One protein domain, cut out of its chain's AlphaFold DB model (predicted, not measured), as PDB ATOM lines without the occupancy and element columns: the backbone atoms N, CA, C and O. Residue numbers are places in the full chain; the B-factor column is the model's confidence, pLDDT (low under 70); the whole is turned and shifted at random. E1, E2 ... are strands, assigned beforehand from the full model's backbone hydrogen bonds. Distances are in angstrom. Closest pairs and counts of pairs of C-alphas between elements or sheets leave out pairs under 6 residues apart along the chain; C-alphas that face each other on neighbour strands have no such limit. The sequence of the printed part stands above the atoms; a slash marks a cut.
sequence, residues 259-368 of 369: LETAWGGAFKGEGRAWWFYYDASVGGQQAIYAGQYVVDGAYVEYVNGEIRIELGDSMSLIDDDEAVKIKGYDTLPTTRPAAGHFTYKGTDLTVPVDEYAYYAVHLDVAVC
ATOM      1  N   LEU A 259       8.012  22.041 -16.387       79.94
ATOM      2  CA  LEU A 259       8.856  22.994 -17.098       79.94
ATOM      3  C   LEU A 259      10.028  23.387 -16.197       79.94
ATOM      4  O   LEU A 259       9.821  23.780 -15.053       79.94
ATOM      5  N   GLU A 260      11.240  23.275 -16.718       83.38
ATOM      6  CA  GLU A 260      12.484  23.523 -16.006       83.38
ATOM      7  C   GLU A 260      13.477  24.249 -16.915       83.38
ATOM      8  O   GLU A 260      13.516  24.053 -18.133       83.38
ATOM      9  N   THR A 261      14.349  25.038 -16.294       87.38
ATOM     10  CA  THR A 261      15.607  25.450 -16.918       87.38
ATOM     11  C   THR A 261      16.633  24.343 -16.722       87.38
ATOM     12  O   THR A 261      16.802  23.845 -15.606       87.38
ATOM     13  N   ALA A 262      17.368  23.998 -17.777       92.44
ATOM     14  CA  ALA A 262      18.452  23.033 -17.710       92.44
ATOM     15  C   ALA A 262      19.775  23.555 -18.279       92.44
ATOM     16  O   ALA A 262      19.814  24.383 -19.188       92.44
ATOM     17  N   TRP A 263      20.879  23.045 -17.731       96.12
ATOM     18  CA  TRP A 263      22.239  23.356 -18.155       96.12
ATOM     19  C   TRP A 263      23.022  22.084 -18.464       96.12
ATOM     20  O   TRP A 263      23.074  21.162 -17.651       96.12
ATOM     21  N   GLY A 264      23.653  22.043 -19.635       96.88
ATOM     22  CA  GLY A 264      24.534  20.955 -20.046       96.88
ATOM     23  C   GLY A 264      25.978  21.176 -19.602       96.88
ATOM     24  O   GLY A 264      26.572  22.214 -19.897       96.88
ATOM     25  N   GLY A 265      26.556  20.171 -18.942       96.19
ATOM     26  CA  GLY A 265      27.941  20.160 -18.487       96.19
ATOM     27  C   GLY A 265      28.099  19.626 -17.065       96.19
ATOM     28  O   GLY A 265      27.185  19.708 -16.253       96.19
ATOM     29  N   ALA A 266      29.270  19.075 -16.742       91.75
ATOM     30  CA  ALA A 266      29.509  18.432 -15.443       91.75
ATOM     31  C   ALA A 266      30.039  19.393 -14.366       91.75
ATOM     32  O   ALA A 266      30.177  19.011 -13.202       91.75
ATOM     33  N   PHE A 267      30.370  20.630 -14.740       93.50
ATOM     34  CA  PHE A 267      31.062  21.569 -13.868       93.50
ATOM     35  C   PHE A 267      30.173  22.757 -13.537       93.50
ATOM     36  O   PHE A 267      29.652  23.427 -14.427       93.50
ATOM     37  N   LYS A 268      30.011  23.024 -12.239       90.75
ATOM     38  CA  LYS A 268      29.282  24.196 -11.754       90.75
ATOM     39  C   LYS A 268      30.072  25.455 -12.099       90.75
ATOM     40  O   LYS A 268      31.253  25.554 -11.767       90.75
ATOM     41  N   GLY A 269      29.418  26.407 -12.752       88.62
ATOM     42  CA  GLY A 269      30.024  27.692 -13.068       88.62
ATOM     43  C   GLY A 269      30.114  28.625 -11.859       88.62
ATOM     44  O   GLY A 269      29.427  28.448 -10.851       88.62
ATOM     45  N   GLU A 270      30.980  29.632 -11.961       82.00
ATOM     46  CA  GLU A 270      31.138  30.653 -10.924       82.00
ATOM     47  C   GLU A 270      29.995  31.684 -10.949       82.00
ATOM     48  O   GLU A 270      29.236  31.808 -11.919       82.00
ATOM     49  N   GLY A 271      29.891  32.460  -9.873       73.50
ATOM     50  CA  GLY A 271      28.870  33.489  -9.703       73.50
ATOM     51  C   GLY A 271      27.720  33.044  -8.804       73.50
ATOM     52  O   GLY A 271      27.788  32.018  -8.133       73.50
ATOM     53  N   ARG A 272      26.692  33.894  -8.740       59.22
ATOM     54  CA  ARG A 272      25.584  33.771  -7.781       59.22
ATOM     55  C   ARG A 272      24.486  32.825  -8.278       59.22
ATOM     56  O   ARG A 272      24.107  31.901  -7.569       59.22
ATOM     57  N   ALA A 273      24.061  33.005  -9.528       69.56
ATOM     58  CA  ALA A 273      23.082  32.136 -10.167       69.56
ATOM     59  C   ALA A 273      23.651  30.733 -10.423       69.56
ATOM     60  O   ALA A 273      24.829  30.590 -10.758       69.56
ATOM     61  N   TRP A 274      22.807  29.704 -10.326       82.25
ATOM     62  CA  TRP A 274      23.200  28.344 -10.682       82.25
ATOM     63  C   TRP A 274      23.280  28.185 -12.205       82.25
ATOM     64  O   TRP A 274      22.440  28.692 -12.951       82.25
ATOM     65  N   TRP A 275      24.322  27.494 -12.658       90.81
ATOM     66  CA  TRP A 275      24.506  27.059 -14.036       90.81
ATOM     67  C   TRP A 275      25.643  26.042 -14.100       90.81
ATOM     68  O   TRP A 275      26.505  25.990 -13.215       90.81
ATOM     69  N   PHE A 276      25.641  25.251 -15.165       94.19
ATOM     70  CA  PHE A 276      26.696  24.297 -15.469       94.19
ATOM     71  C   PHE A 276      27.311  24.614 -16.828       94.19
ATOM     72  O   PHE A 276      26.670  25.218 -17.692       94.19
ATOM     73  N   TYR A 277      28.571  24.228 -16.996       97.00
ATOM     74  CA  TYR A 277      29.292  24.374 -18.250       97.00
ATOM     75  C   TYR A 277      29.947  23.063 -18.664       97.00
ATOM     76  O   TYR A 277      30.380  22.252 -17.839       97.00
ATOM     77  N   TYR A 278      30.027  22.881 -19.976       98.25
ATOM     78  CA  TYR A 278      30.779  21.812 -20.599       98.25
ATOM     79  C   TYR A 278      32.253  22.209 -20.700       98.25
ATOM     80  O   TYR A 278      32.571  23.239 -21.296       98.25
ATOM     81  N   ASP A 279      33.150  21.395 -20.145       97.88
ATOM     82  CA  ASP A 279      34.599  21.556 -20.309       97.88
ATOM     83  C   ASP A 279      35.104  20.655 -21.443       97.88
ATOM     84  O   ASP A 279      35.163  19.428 -21.302       97.88
ATOM     85  N   ALA A 280      35.482  21.251 -22.574       96.56
ATOM     86  CA  ALA A 280      35.930  20.507 -23.747       96.56
ATOM     87  C   ALA A 280      37.321  19.882 -23.580       96.56
ATOM     88  O   ALA A 280      37.654  18.941 -24.299       96.56
ATOM     89  N   SER A 281      38.122  20.354 -22.617       93.06
ATOM     90  CA  SER A 281      39.422  19.750 -22.305       93.06
ATOM     91  C   SER A 281      39.279  18.402 -21.595       93.06
ATOM     92  O   SER A 281      40.136  17.529 -21.742       93.06
ATOM     93  N   VAL A 282      38.176  18.220 -20.862       95.38
ATOM     94  CA  VAL A 282      37.785  16.935 -20.270       95.38
ATOM     95  C   VAL A 282      37.194  16.025 -21.347       95.38
ATOM     96  O   VAL A 282      37.520  14.837 -21.398       95.38
ATOM     97  N   GLY A 283      36.381  16.598 -22.239       92.38
ATOM     98  CA  GLY A 283      35.743  15.889 -23.345       92.38
ATOM     99  C   GLY A 283      34.687  14.873 -22.892       92.38
ATOM    100  O   GLY A 283      34.282  14.844 -21.728       92.38
ATOM    101  N   GLY A 284      34.235  14.046 -23.841       96.75
ATOM    102  CA  GLY A 284      33.231  13.001 -23.616       96.75
ATOM    103  C   GLY A 284      31.846  13.538 -23.245       96.75
ATOM    104  O   GLY A 284      31.559  14.729 -23.397       96.75
ATOM    105  N   GLN A 285      30.996  12.633 -22.759       98.31
ATOM    106  CA  GLN A 285      29.652  12.945 -22.283       98.31
ATOM    107  C   GLN A 285      29.707  13.591 -20.899       98.31
ATOM    108  O   GLN A 285      30.350  13.078 -19.981       98.31
ATOM    109  N   GLN A 286      29.000  14.703 -20.744       98.12
ATOM    110  CA  GLN A 286      28.825  15.397 -19.474       98.12
ATOM    111  C   GLN A 286      27.336  15.593 -19.216       98.12
ATOM    112  O   GLN A 286      26.582  15.844 -20.149       98.12
ATOM    113  N   ALA A 287      26.909  15.444 -17.968       96.06
ATOM    114  CA  ALA A 287      25.493  15.392 -17.625       96.06
ATOM    115  C   ALA A 287      24.726  16.680 -17.972       96.06
ATOM    116  O   ALA A 287      25.317  17.753 -18.113       96.06
ATOM    117  N   ILE A 288      23.401  16.571 -18.069       96.94
ATOM    118  CA  ILE A 288      22.496  17.726 -18.057       96.94
ATOM    119  C   ILE A 288      21.857  17.840 -16.676       96.94
ATOM    120  O   ILE A 288      21.408  16.846 -16.103       96.94
ATOM    121  N   TYR A 289      21.815  19.066 -16.159       88.31
ATOM    122  CA  TYR A 289      21.165  19.400 -14.902       88.31
ATOM    123  C   TYR A 289      19.916  20.236 -15.164       88.31
ATOM    124  O   TYR A 289      20.055  21.367 -15.621       88.31
ATOM    125  N   ALA A 290      18.727  19.724 -14.847       85.25
ATOM    126  CA  ALA A 290      17.460  20.453 -14.921       85.25
ATOM    127  C   ALA A 290      16.979  20.799 -13.508       85.25
ATOM    128  O   ALA A 290      17.022  19.949 -12.616       85.25
ATOM    129  N   GLY A 291      16.615  22.059 -13.263       76.75
ATOM    130  CA  GLY A 291      16.216  22.508 -11.924       76.75
ATOM    131  C   GLY A 291      17.282  22.265 -10.842       76.75
ATOM    132  O   GLY A 291      16.938  22.062  -9.684       76.75
ATOM    133  N   GLN A 292      18.573  22.275 -11.211       78.69
ATOM    134  CA  GLN A 292      19.750  21.927 -10.385       78.69
ATOM    135  C   GLN A 292      20.015  20.428 -10.144       78.69
ATOM    136  O   GLN A 292      20.991  20.098  -9.468       78.69
ATOM    137  N   TYR A 293      19.239  19.516 -10.734       77.88
ATOM    138  CA  TYR A 293      19.420  18.070 -10.562       77.88
ATOM    139  C   TYR A 293      19.876  17.393 -11.832       77.88
ATOM    140  O   TYR A 293      19.420  17.725 -12.922       77.88
ATOM    141  N   VAL A 294      20.750  16.402 -11.670       82.81
ATOM    142  CA  VAL A 294      21.160  15.539 -12.772       82.81
ATOM    143  C   VAL A 294      19.944  14.808 -13.341       82.81
ATOM    144  O   VAL A 294      19.181  14.196 -12.594       82.81
ATOM    145  N   VAL A 295      19.772  14.870 -14.657       84.44
ATOM    146  CA  VAL A 295      18.736  14.123 -15.374       84.44
ATOM    147  C   VAL A 295      19.348  12.815 -15.863       84.44
ATOM    148  O   VAL A 295      20.326  12.825 -16.611       84.44
ATOM    149  N   ASP A 296      18.807  11.683 -15.409       81.75
ATOM    150  CA  ASP A 296      19.362  10.372 -15.754       81.75
ATOM    151  C   ASP A 296      19.274  10.110 -17.266       81.75
ATOM    152  O   ASP A 296      18.289  10.438 -17.926       81.75
ATOM    153  N   GLY A 297      20.348   9.559 -17.830       88.19
ATOM    154  CA  GLY A 297      20.479   9.326 -19.271       88.19
ATOM    155  C   GLY A 297      20.663  10.578 -20.146       88.19
ATOM    156  O   GLY A 297      20.984  10.425 -21.325       88.19
ATOM    157  N   ALA A 298      20.525  11.792 -19.602       96.31
ATOM    158  CA  ALA A 298      20.686  13.034 -20.352       96.31
ATOM    159  C   ALA A 298      22.132  13.557 -20.303       96.31
ATOM    160  O   ALA A 298      22.760  13.621 -19.242       96.31
ATOM    161  N   TYR A 299      22.673  13.973 -21.449       98.19
ATOM    162  CA  TYR A 299      24.042  14.479 -21.540       98.19
ATOM    163  C   TYR A 299      24.255  15.452 -22.701       98.19
ATOM    164  O   TYR A 299      23.516  15.485 -23.682       98.19
ATOM    165  N   VAL A 300      25.341  16.210 -22.600       98.38
ATOM    166  CA  VAL A 300      25.943  16.975 -23.688       98.38
ATOM    167  C   VAL A 300      27.328  16.433 -24.024       98.38
ATOM    168  O   VAL A 300      28.063  15.964 -23.152       98.38
ATOM    169  N   GLU A 301      27.698  16.495 -25.296       98.38
ATOM    170  CA  GLU A 301      29.004  16.060 -25.787       98.38
ATOM    171  C   GLU A 301      29.468  16.960 -26.933       98.38
ATOM    172  O   GLU A 301      28.700  17.247 -27.851       98.38
ATOM    173  N   TYR A 302      30.732  17.388 -26.898       97.62
ATOM    174  CA  TYR A 302      31.380  18.050 -28.027       97.62
ATOM    175  C   TYR A 302      32.108  17.019 -28.888       97.62
ATOM    176  O   TYR A 302      33.055  16.369 -28.437       97.62
ATOM    177  N   VAL A 303      31.693  16.881 -30.144       95.75
ATOM    178  CA  VAL A 303      32.284  15.932 -31.088       95.75
ATOM    179  C   VAL A 303      32.308  16.529 -32.492       95.75
ATOM    180  O   VAL A 303      31.305  17.014 -32.995       95.75
ATOM    181  N   ASN A 304      33.474  16.496 -33.145       93.88
ATOM    182  CA  ASN A 304      33.664  16.941 -34.535       93.88
ATOM    183  C   ASN A 304      33.185  18.377 -34.854       93.88
ATOM    184  O   ASN A 304      32.734  18.628 -35.968       93.88
ATOM    185  N   GLY A 305      33.324  19.323 -33.917       95.88
ATOM    186  CA  GLY A 305      32.874  20.708 -34.125       95.88
ATOM    187  C   GLY A 305      31.379  20.920 -33.874       95.88
ATOM    188  O   GLY A 305      30.831  21.947 -34.263       95.88
ATOM    189  N   GLU A 306      30.708  19.960 -33.241       97.94
ATOM    190  CA  GLU A 306      29.289  20.035 -32.907       97.94
ATOM    191  C   GLU A 306      29.084  19.775 -31.414       97.94
ATOM    192  O   GLU A 306      29.753  18.924 -30.822       97.94
ATOM    193  N   ILE A 307      28.136  20.490 -30.810       98.50
ATOM    194  CA  ILE A 307      27.559  20.109 -29.520       98.50
ATOM    195  C   ILE A 307      26.349  19.229 -29.803       98.50
ATOM    196  O   ILE A 307      25.386  19.668 -30.435       98.50
ATOM    197  N   ARG A 308      26.396  17.992 -29.312       98.38
ATOM    198  CA  ARG A 308      25.269  17.065 -29.286       98.38
ATOM    199  C   ARG A 308      24.622  17.089 -27.909       98.38
ATOM    200  O   ARG A 308      25.315  17.000 -26.900       98.38
ATOM    201  N   ILE A 309      23.298  17.163 -27.892       98.75
ATOM    202  CA  ILE A 309      22.447  17.125 -26.707       98.75
ATOM    203  C   ILE A 309      21.593  15.858 -26.797       98.75
ATOM    204  O   ILE A 309      20.866  15.657 -27.767       98.75
ATOM    205  N   GLU A 310      21.681  15.001 -25.790       98.19
ATOM    206  CA  GLU A 310      20.789  13.862 -25.592       98.19
ATOM    207  C   GLU A 310      19.933  14.162 -24.364       98.19
ATOM    208  O   GLU A 310      20.466  14.343 -23.271       98.19
ATOM    209  N   LEU A 311      18.615  14.251 -24.535       95.31
ATOM    210  CA  LEU A 311      17.713  14.609 -23.436       95.31
ATOM    211  C   LEU A 311      17.380  13.407 -22.533       95.31
ATOM    212  O   LEU A 311      16.874  13.596 -21.434       95.31
ATOM    213  N   GLY A 312      17.692  12.180 -22.953       90.94
ATOM    214  CA  GLY A 312      17.242  10.973 -22.258       90.94
ATOM    215  C   GLY A 312      15.729  10.754 -22.397       90.94
ATOM    216  O   GLY A 312      15.070  11.393 -23.216       90.94
ATOM    217  N   ASP A 313      15.185   9.830 -21.604       83.00
ATOM    218  CA  ASP A 313      13.762   9.450 -21.673       83.00
ATOM    219  C   ASP A 313      12.856  10.383 -20.847       83.00
ATOM    220  O   ASP A 313      11.671  10.529 -21.141       83.00
ATOM    221  N   SER A 314      13.424  11.039 -19.833       82.50
ATOM    222  CA  SER A 314      12.706  11.846 -18.836       82.50
ATOM    223  C   SER A 314      12.739  13.350 -19.131       82.50
ATOM    224  O   SER A 314      12.470  14.176 -18.264       82.50
ATOM    225  N   MET A 315      13.112  13.765 -20.339       90.69
ATOM    226  CA  MET A 315      13.201  15.187 -20.668       90.69
ATOM    227  C   MET A 315      12.919  15.438 -22.143       90.69
ATOM    228  O   MET A 315      13.322  14.687 -23.026       90.69
ATOM    229  N   SER A 316      12.230  16.539 -22.412       92.06
ATOM    230  CA  SER A 316      11.921  17.026 -23.755       92.06
ATOM    231  C   SER A 316      12.098  18.541 -23.803       92.06
ATOM    232  O   SER A 316      12.054  19.190 -22.762       92.06
ATOM    233  N   LEU A 317      12.328  19.122 -24.981       92.75
ATOM    234  CA  LEU A 317      12.293  20.582 -25.123       92.75
ATOM    235  C   LEU A 317      10.852  21.079 -24.978       92.75
ATOM    236  O   LEU A 317       9.922  20.411 -25.435       92.75
ATOM    237  N   ILE A 318      10.675  22.258 -24.387       84.94
ATOM    238  CA  ILE A 318       9.380  22.946 -24.429       84.94
ATOM    239  C   ILE A 318       9.115  23.499 -25.838       84.94
ATOM    240  O   ILE A 318      10.041  23.657 -26.637       84.94
ATOM    241  N   ASP A 319       7.850  23.795 -26.148       85.12
ATOM    242  CA  ASP A 319       7.450  24.416 -27.420       85.12
ATOM    243  C   ASP A 319       7.799  25.917 -27.426       85.12
ATOM    244  O   ASP A 319       6.951  26.777 -27.199       85.12
ATOM    245  N   ASP A 320       9.086  26.206 -27.621       84.25
ATOM    246  CA  ASP A 320       9.686  27.540 -27.718       84.25
ATOM    247  C   ASP A 320      10.716  27.535 -28.865       84.25
ATOM    248  O   ASP A 320      11.457  26.564 -29.046       84.25
ATOM    249  N   ASP A 321      10.760  28.596 -29.676       89.88
ATOM    250  CA  ASP A 321      11.648  28.682 -30.841       89.88
ATOM    251  C   ASP A 321      13.122  28.928 -30.478       89.88
ATOM    252  O   ASP A 321      14.004  28.733 -31.318       89.88
ATOM    253  N   GLU A 322      13.407  29.275 -29.223       92.94
ATOM    254  CA  GLU A 322      14.742  29.422 -28.656       92.94
ATOM    255  C   GLU A 322      15.044  28.386 -27.554       92.94
ATOM    256  O   GLU A 322      15.975  28.605 -26.779       92.94
ATOM    257  N   ALA A 323      14.323  27.259 -27.458       93.81
ATOM    258  CA  ALA A 323      14.465  26.280 -26.363       93.81
ATOM    259  C   ALA A 323      15.898  25.745 -26.125       93.81
ATOM    260  O   ALA A 323      16.208  25.292 -25.028       93.81
ATOM    261  N   VAL A 324      16.799  25.814 -27.111       97.44
ATOM    262  CA  VAL A 324      18.230  25.485 -27.004       97.44
ATOM    263  C   VAL A 324      19.069  26.732 -27.253       97.44
ATOM    264  O   VAL A 324      18.974  27.367 -28.304       97.44
ATOM    265  N   LYS A 325      19.965  27.054 -26.316       97.19
ATOM    266  CA  LYS A 325      20.842  28.229 -26.380       97.19
ATOM    267  C   LYS A 325      22.283  27.801 -26.098       97.19
ATOM    268  O   LYS A 325      22.565  27.223 -25.050       97.19
ATOM    269  N   ILE A 326      23.214  28.077 -27.020       97.94
ATOM    270  CA  ILE A 326      24.630  27.667 -26.880       97.94
ATOM    271  C   ILE A 326      25.595  28.837 -27.086       97.94
ATOM    272  O   ILE A 326      25.440  29.664 -27.992       97.94
ATOM    273  N   LYS A 327      26.607  28.910 -26.218       97.06
ATOM    274  CA  LYS A 327      27.713  29.858 -26.344       97.06
ATOM    275  C   LYS A 327      29.031  29.251 -25.886       97.06
ATOM    276  O   LYS A 327      29.118  28.726 -24.781       97.06
ATOM    277  N   GLY A 328      30.048  29.360 -26.734       96.81
ATOM    278  CA  GLY A 328      31.406  28.927 -26.427       96.81
ATOM    279  C   GLY A 328      32.288  30.048 -25.872       96.81
ATOM    280  O   GLY A 328      32.034  31.236 -26.100       96.81
ATOM    281  N   TYR A 329      33.308  29.653 -25.115       97.12
ATOM    282  CA  TYR A 329      34.240  30.529 -24.416       97.12
ATOM    283  C   TYR A 329      35.657  29.937 -24.397       97.12
ATOM    284  O   TYR A 329      35.860  28.805 -23.966       97.12
ATOM    285  N   ASP A 330      36.663  30.733 -24.767       97.00
ATOM    286  CA  ASP A 330      38.081  30.376 -24.567       97.00
ATOM    287  C   ASP A 330      38.514  30.496 -23.102       97.00
ATOM    288  O   ASP A 330      39.439  29.834 -22.640       97.00
ATOM    289  N   THR A 331      37.865  31.392 -22.360       95.94
ATOM    290  CA  THR A 331      38.097  31.626 -20.933       95.94
ATOM    291  C   THR A 331      36.763  31.546 -20.219       95.94
ATOM    292  O   THR A 331      35.825  32.246 -20.604       95.94
ATOM    293  N   LEU A 332      36.687  30.700 -19.193       94.06
ATOM    294  CA  LEU A 332      35.463  30.482 -18.435       94.06
ATOM    295  C   LEU A 332      34.939  31.816 -17.867       94.06
ATOM    296  O   LEU A 332      35.708  32.557 -17.247       94.06
ATOM    297  N   PRO A 333      33.656  32.154 -18.075       91.44
ATOM    298  CA  PRO A 333      33.087  33.354 -17.488       91.44
ATOM    299  C   PRO A 333      32.908  33.183 -15.974       91.44
ATOM    300  O   PRO A 333      32.569  32.111 -15.482       91.44
ATOM    301  N   THR A 334      33.088  34.279 -15.237       89.00
ATOM    302  CA  THR A 334      32.982  34.315 -13.766       89.00
ATOM    303  C   THR A 334      31.538  34.432 -13.259       89.00
ATOM    304  O   THR A 334      31.301  34.504 -12.057       89.00
ATOM    305  N   THR A 335      30.567  34.543 -14.169       84.88
ATOM    306  CA  THR A 335      29.132  34.644 -13.876       84.88
ATOM    307  C   THR A 335      28.327  33.943 -14.962       84.88
ATOM    308  O   THR A 335      28.749  33.934 -16.123       84.88
ATOM    309  N   ARG A 336      27.131  33.455 -14.608       87.25
ATOM    310  CA  ARG A 336      26.180  32.847 -15.545       87.25
ATOM    311  C   ARG A 336      25.969  33.716 -16.795       87.25
ATOM    312  O   ARG A 336      25.653  34.903 -16.658       87.25
ATOM    313  N   PRO A 337      26.109  33.156 -18.008       87.50
ATOM    314  CA  PRO A 337      25.776  33.861 -19.239       87.50
ATOM    315  C   PRO A 337      24.293  34.236 -19.297       87.50
ATOM    316  O   PRO A 337      23.432  33.375 -19.155       87.50
ATOM    317  N   ALA A 338      23.987  35.508 -19.555       77.69
ATOM    318  CA  ALA A 338      22.605  35.946 -19.739       77.69
ATOM    319  C   ALA A 338      22.022  35.389 -21.051       77.69
ATOM    320  O   ALA A 338      22.636  35.527 -22.117       77.69
ATOM    321  N   ALA A 339      20.814  34.817 -20.976       63.28
ATOM    322  CA  ALA A 339      20.131  34.128 -22.080       63.28
ATOM    323  C   ALA A 339      20.027  34.959 -23.380       63.28
ATOM    324  O   ALA A 339      20.110  34.426 -24.487       63.28
ATOM    325  N   GLY A 340      19.942  36.290 -23.276       70.38
ATOM    326  CA  GLY A 340      19.872  37.201 -24.426       70.38
ATOM    327  C   GLY A 340      21.150  37.311 -25.276       70.38
ATOM    328  O   GLY A 340      21.107  37.910 -26.348       70.38
ATOM    329  N   HIS A 341      22.282  36.755 -24.832       79.31
ATOM    330  CA  HIS A 341      23.593  36.944 -25.471       79.31
ATOM    331  C   HIS A 341      24.235  35.657 -26.000       79.31
ATOM    332  O   HIS A 341      25.450  35.640 -26.237       79.31
ATOM    333  N   PHE A 342      23.450  34.592 -26.150       89.81
ATOM    334  CA  PHE A 342      23.903  33.324 -26.713       89.81
ATOM    335  C   PHE A 342      24.111  33.434 -28.227       89.81
ATOM    336  O   PHE A 342      23.372  34.141 -28.911       89.81
ATOM    337  N   THR A 343      25.161  32.779 -28.732       92.06
ATOM    338  CA  THR A 343      25.537  32.843 -30.154       92.06
ATOM    339  C   THR A 343      24.580  32.013 -30.998       92.06
ATOM    340  O   THR A 343      24.167  32.451 -32.069       92.06
ATOM    341  N   TYR A 344      24.215  30.834 -30.499       96.56
ATOM    342  CA  TYR A 344      23.169  30.005 -31.071       96.56
ATOM    343  C   TYR A 344      21.918  30.070 -30.201       96.56
ATOM    344  O   TYR A 344      22.011  29.999 -28.972       96.56
ATOM    345  N   LYS A 345      20.769  30.156 -30.869       95.94
ATOM    346  CA  LYS A 345      19.439  29.993 -30.297       95.94
ATOM    347  C   LYS A 345      18.553  29.285 -31.315       95.94
ATOM    348  O   LYS A 345      18.551  29.678 -32.482       95.94
ATOM    349  N   GLY A 346      17.845  28.253 -30.889       96.06
ATOM    350  CA  GLY A 346      17.003  27.448 -31.765       96.06
ATOM    351  C   GLY A 346      16.449  26.242 -31.023       96.06
ATOM    352  O   GLY A 346      16.365  26.253 -29.801       96.06
ATOM    353  N   THR A 347      16.134  25.175 -31.751       97.50
ATOM    354  CA  THR A 347      15.590  23.927 -31.184       97.50
ATOM    355  C   THR A 347      16.389  22.681 -31.571       97.50
ATOM    356  O   THR A 347      16.084  21.584 -31.106       97.50
ATOM    357  N   ASP A 348      17.440  22.822 -32.390       98.19
ATOM    358  CA  ASP A 348      18.277  21.690 -32.793       98.19
ATOM    359  C   ASP A 348      19.076  21.126 -31.606       98.19
ATOM    360  O   ASP A 348      19.722  21.859 -30.857       98.19
ATOM    361  N   LEU A 349      19.079  19.795 -31.480       98.19
ATOM    362  CA  LEU A 349      19.847  19.045 -30.472       98.19
ATOM    363  C   LEU A 349      21.254  18.657 -30.948       98.19
ATOM    364  O   LEU A 349      22.011  17.987 -30.248       98.19
ATOM    365  N   THR A 350      21.617  19.026 -32.170       98.12
ATOM    366  CA  THR A 350      22.973  18.880 -32.701       98.12
ATOM    367  C   THR A 350      23.317  20.174 -33.406       98.12
ATOM    368  O   THR A 350      22.711  20.511 -34.420       98.12
ATOM    369  N   VAL A 351      24.248  20.920 -32.823       98.19
ATOM    370  CA  VAL A 351      24.508  22.308 -33.194       98.19
ATOM    371  C   VAL A 351      25.979  22.462 -33.569       98.19
ATOM    372  O   VAL A 351      26.840  22.231 -32.715       98.19
ATOM    373  N   PRO A 352      26.295  22.883 -34.805       97.75
ATOM    374  CA  PRO A 352      27.648  23.269 -35.183       97.75
ATOM    375  C   PRO A 352      28.118  24.476 -34.372       97.75
ATOM    376  O   PRO A 352      27.413  25.483 -34.273       97.75
ATOM    377  N   VAL A 353      29.321  24.388 -33.815       97.12
ATOM    378  CA  VAL A 353      29.934  25.450 -33.013       97.12
ATOM    379  C   VAL A 353      31.392  25.653 -33.417       97.12
ATOM    380  O   VAL A 353      32.051  24.736 -33.906       97.12
ATOM    381  N   ASP A 354      31.911  26.862 -33.203       96.75
ATOM    382  CA  ASP A 354      33.355  27.094 -33.281       96.75
ATOM    383  C   ASP A 354      34.073  26.395 -32.115       96.75
ATOM    384  O   ASP A 354      33.470  26.118 -31.077       96.75
ATOM    385  N   GLU A 355      35.367  26.118 -32.281       96.38
ATOM    386  CA  GLU A 355      36.178  25.439 -31.269       96.38
ATOM    387  C   GLU A 355      36.492  26.371 -30.087       96.38
ATOM    388  O   GLU A 355      37.206  27.361 -30.238       96.38
ATOM    389  N   TYR A 356      35.990  26.011 -28.906       97.38
ATOM    390  CA  TYR A 356      36.227  26.699 -27.638       97.38
ATOM    391  C   TYR A 356      36.589  25.724 -26.511       97.38
ATOM    392  O   TYR A 356      36.266  24.537 -26.561       97.38
ATOM    393  N   ALA A 357      37.228  26.242 -25.457       97.31
ATOM    394  CA  ALA A 357      37.579  25.462 -24.268       97.31
ATOM    395  C   ALA A 357      36.356  25.103 -23.405       97.31
ATOM    396  O   ALA A 357      36.310  24.024 -22.813       97.31
ATOM    397  N   TYR A 358      35.360  25.991 -23.351       98.12
ATOM    398  CA  TYR A 358      34.162  25.833 -22.532       98.12
ATOM    399  C   TYR A 358      32.905  26.153 -23.333       98.12
ATOM    400  O   TYR A 358      32.923  27.054 -24.172       98.12
ATOM    401  N   TYR A 359      31.793  25.490 -23.017       98.00
ATOM    402  CA  TYR A 359      30.484  25.827 -23.574       98.00
ATOM    403  C   TYR A 359      29.439  25.952 -22.477       98.00
ATOM    404  O   TYR A 359      29.333  25.112 -21.587       98.00
ATOM    405  N   ALA A 360      28.640  27.004 -22.578       97.44
ATOM    406  CA  ALA A 360      27.409  27.160 -21.835       97.44
ATOM    407  C   ALA A 360      26.268  26.652 -22.726       97.44
ATOM    408  O   ALA A 360      26.025  27.225 -23.793       97.44
ATOM    409  N   VAL A 361      25.611  25.567 -22.314       97.69
ATOM    410  CA  VAL A 361      24.470  24.960 -23.015       97.69
ATOM    411  C   VAL A 361      23.250  25.110 -22.120       97.69
ATOM    412  O   VAL A 361      23.176  24.445 -21.093       97.69
ATOM    413  N   HIS A 362      22.334  26.000 -22.480       95.81
ATOM    414  CA  HIS A 362      21.109  26.282 -21.736       95.81
ATOM    415  C   HIS A 362      19.905  25.738 -22.498       95.81
ATOM    416  O   HIS A 362      19.797  25.954 -23.708       95.81
ATOM    417  N   LEU A 363      19.006  25.065 -21.791       95.19
ATOM    418  CA  LEU A 363      17.830  24.420 -22.352       95.19
ATOM    419  C   LEU A 363      16.584  24.834 -21.568       95.19
ATOM    420  O   LEU A 363      16.619  24.866 -20.340       95.19
ATOM    421  N   ASP A 364      15.490  25.076 -22.277       89.38
ATOM    422  CA  ASP A 364      14.158  25.156 -21.688       89.38
ATOM    423  C   ASP A 364      13.449  23.832 -21.962       89.38
ATOM    424  O   ASP A 364      13.231  23.438 -23.114       89.38
ATOM    425  N   VAL A 365      13.167  23.090 -20.896       89.25
ATOM    426  CA  VAL A 365      12.776  21.683 -20.992       89.25
ATOM    427  C   VAL A 365      11.516  21.395 -20.200       89.25
ATOM    428  O   VAL A 365      11.241  22.027 -19.191       89.25
ATOM    429  N   ALA A 366      10.754  20.412 -20.654       84.12
ATOM    430  CA  ALA A 366       9.797  19.708 -19.831       84.12
ATOM    431  C   ALA A 366      10.476  18.422 -19.343       84.12
ATOM    432  O   ALA A 366      10.761  17.523 -20.139       84.12
ATOM    433  N   VAL A 367      10.761  18.345 -18.047       81.12
ATOM    434  CA  VAL A 367      11.256  17.136 -17.390       81.12
ATOM    435  C   VAL A 367      10.046  16.271 -17.072       81.12
ATOM    436  O   VAL A 367       9.249  16.579 -16.184       81.12
ATOM    437  N   CYS A 368       9.883  15.244 -17.892       72.44
ATOM    438  CA  CYS A 368       8.833  14.245 -17.828       72.44
ATOM    439  C   CYS A 368       9.292  13.055 -17.003       72.44
ATOM    440  O   CYS A 368      10.484  12.787 -16.902       72.44
TER     441      CYS A 368
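Overview. This is residues 259 to 368 of the 369 residues of an uncharacterized protein of Labilibaculum antarcticum (UniProt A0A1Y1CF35). One strongly twisted antiparallel sheet is rolled most of the way round into a small, flattened barrel, left open between E8 and E9, where the closest C-alphas are 8.1 A apart. The long strand E10 runs through the wall, with E1 and E2 along one side and E7 along the other, while short E6 pairs with its last part at one end of the barrel. The printed part has 110 residues with no named helix and ten named strands, E1 to E10 in order along the chain, and its class is all strand. The sheet is branched, and E3, E4 and E5 form a meander, each strand the antiparallel neighbour of the one before. The whole is compact and rounded, with a radius of gyration of the C-alphas of 12.3 A and spans of 34 by 32 by 25 A.

Arrangement. Start with E1, residues 259 to 264: E3, residues 285 to 290, lies on one side of it and E10, residues 358 to 367, on the other side. Look at N 263 and O 289, 2.8 A apart, for the E1 and E3 pair, and at N 262 and O 363, 2.8 A, for E1 and E10; both pairs are within hydrogen-bond range. E2, residues 276 to 279, is an edge strand beside E10, with N 278 and O 359 at 2.8 A; residues 267 to 268 pair with residues 276 to 277 of E2, antiparallel. E3 forms a hairpin with E4, residues 293 to 303, where N 286 and O 300 are 2.9 A apart. E4 bends by 88 degrees at residue 296, and its residues 298 to 303 lie beside E5, residues 306 to 310, in another hairpin, with N 301 and O 308 at 2.9 A. On the other side of E5 is the edge strand E9, residues 350 to 352, with N 307 and O 351 at 2.9 A. The edge strand E6, residues 315 to 317, is beside residues 365 to 367 of E10, with N 316 and O 366 at 2.9 A. E7, residues 324 to 329, is antiparallel to E10 at 165 degrees, with N 325 and O 362 at 2.8 A. E7 also makes a hairpin with the edge strand E8, residues 344 to 346, where N 324 and O 346 are 2.8 A apart. E8 and E9 are only just apart, with closest C-alphas at 8.1 A.

Along the chain. Find C-alpha 259 at (8.856, 22.994, -17.098); from there E1 runs 16.1 A to C-alpha 264. After E2, residues 276 to 279, E3 covers 16.1 A over residues 285 to 290. E4, the longest strand by residues, goes 24.3 A from C-alpha 293 to C-alpha 303 at (32.284, 15.932, -31.088). E5, residues 306 to 310, spans 12.8 A, and E6 takes residues 315 to 317. E7 runs 17.0 A from residue 324 to 329, before the short E8, residues 344 to 346, and E9, residues 350 to 352. E10 begins at residue 358, bends by 63 degrees at residue 364, and ends 25.0 A away at C-alpha 367, (11.256, 17.136, -17.390).

Size, cuts and confidence. The C-alphas of Thr 331 and Cys 368 are the two farthest apart, at 34.2 A, while those of Leu 259 and Cys 368, the first and last printed, are 8.8 A apart. The printed part has no cut. The links E1 to E2 and E7 to E8 are long; in the second, the C-alphas of residues 330 to 343 lie 11 to 17 A from the mean of all C-alphas. Mean pLDDT of the printed part is 91.1, and residues 272 to 273 and residue 339 of this model are under 70.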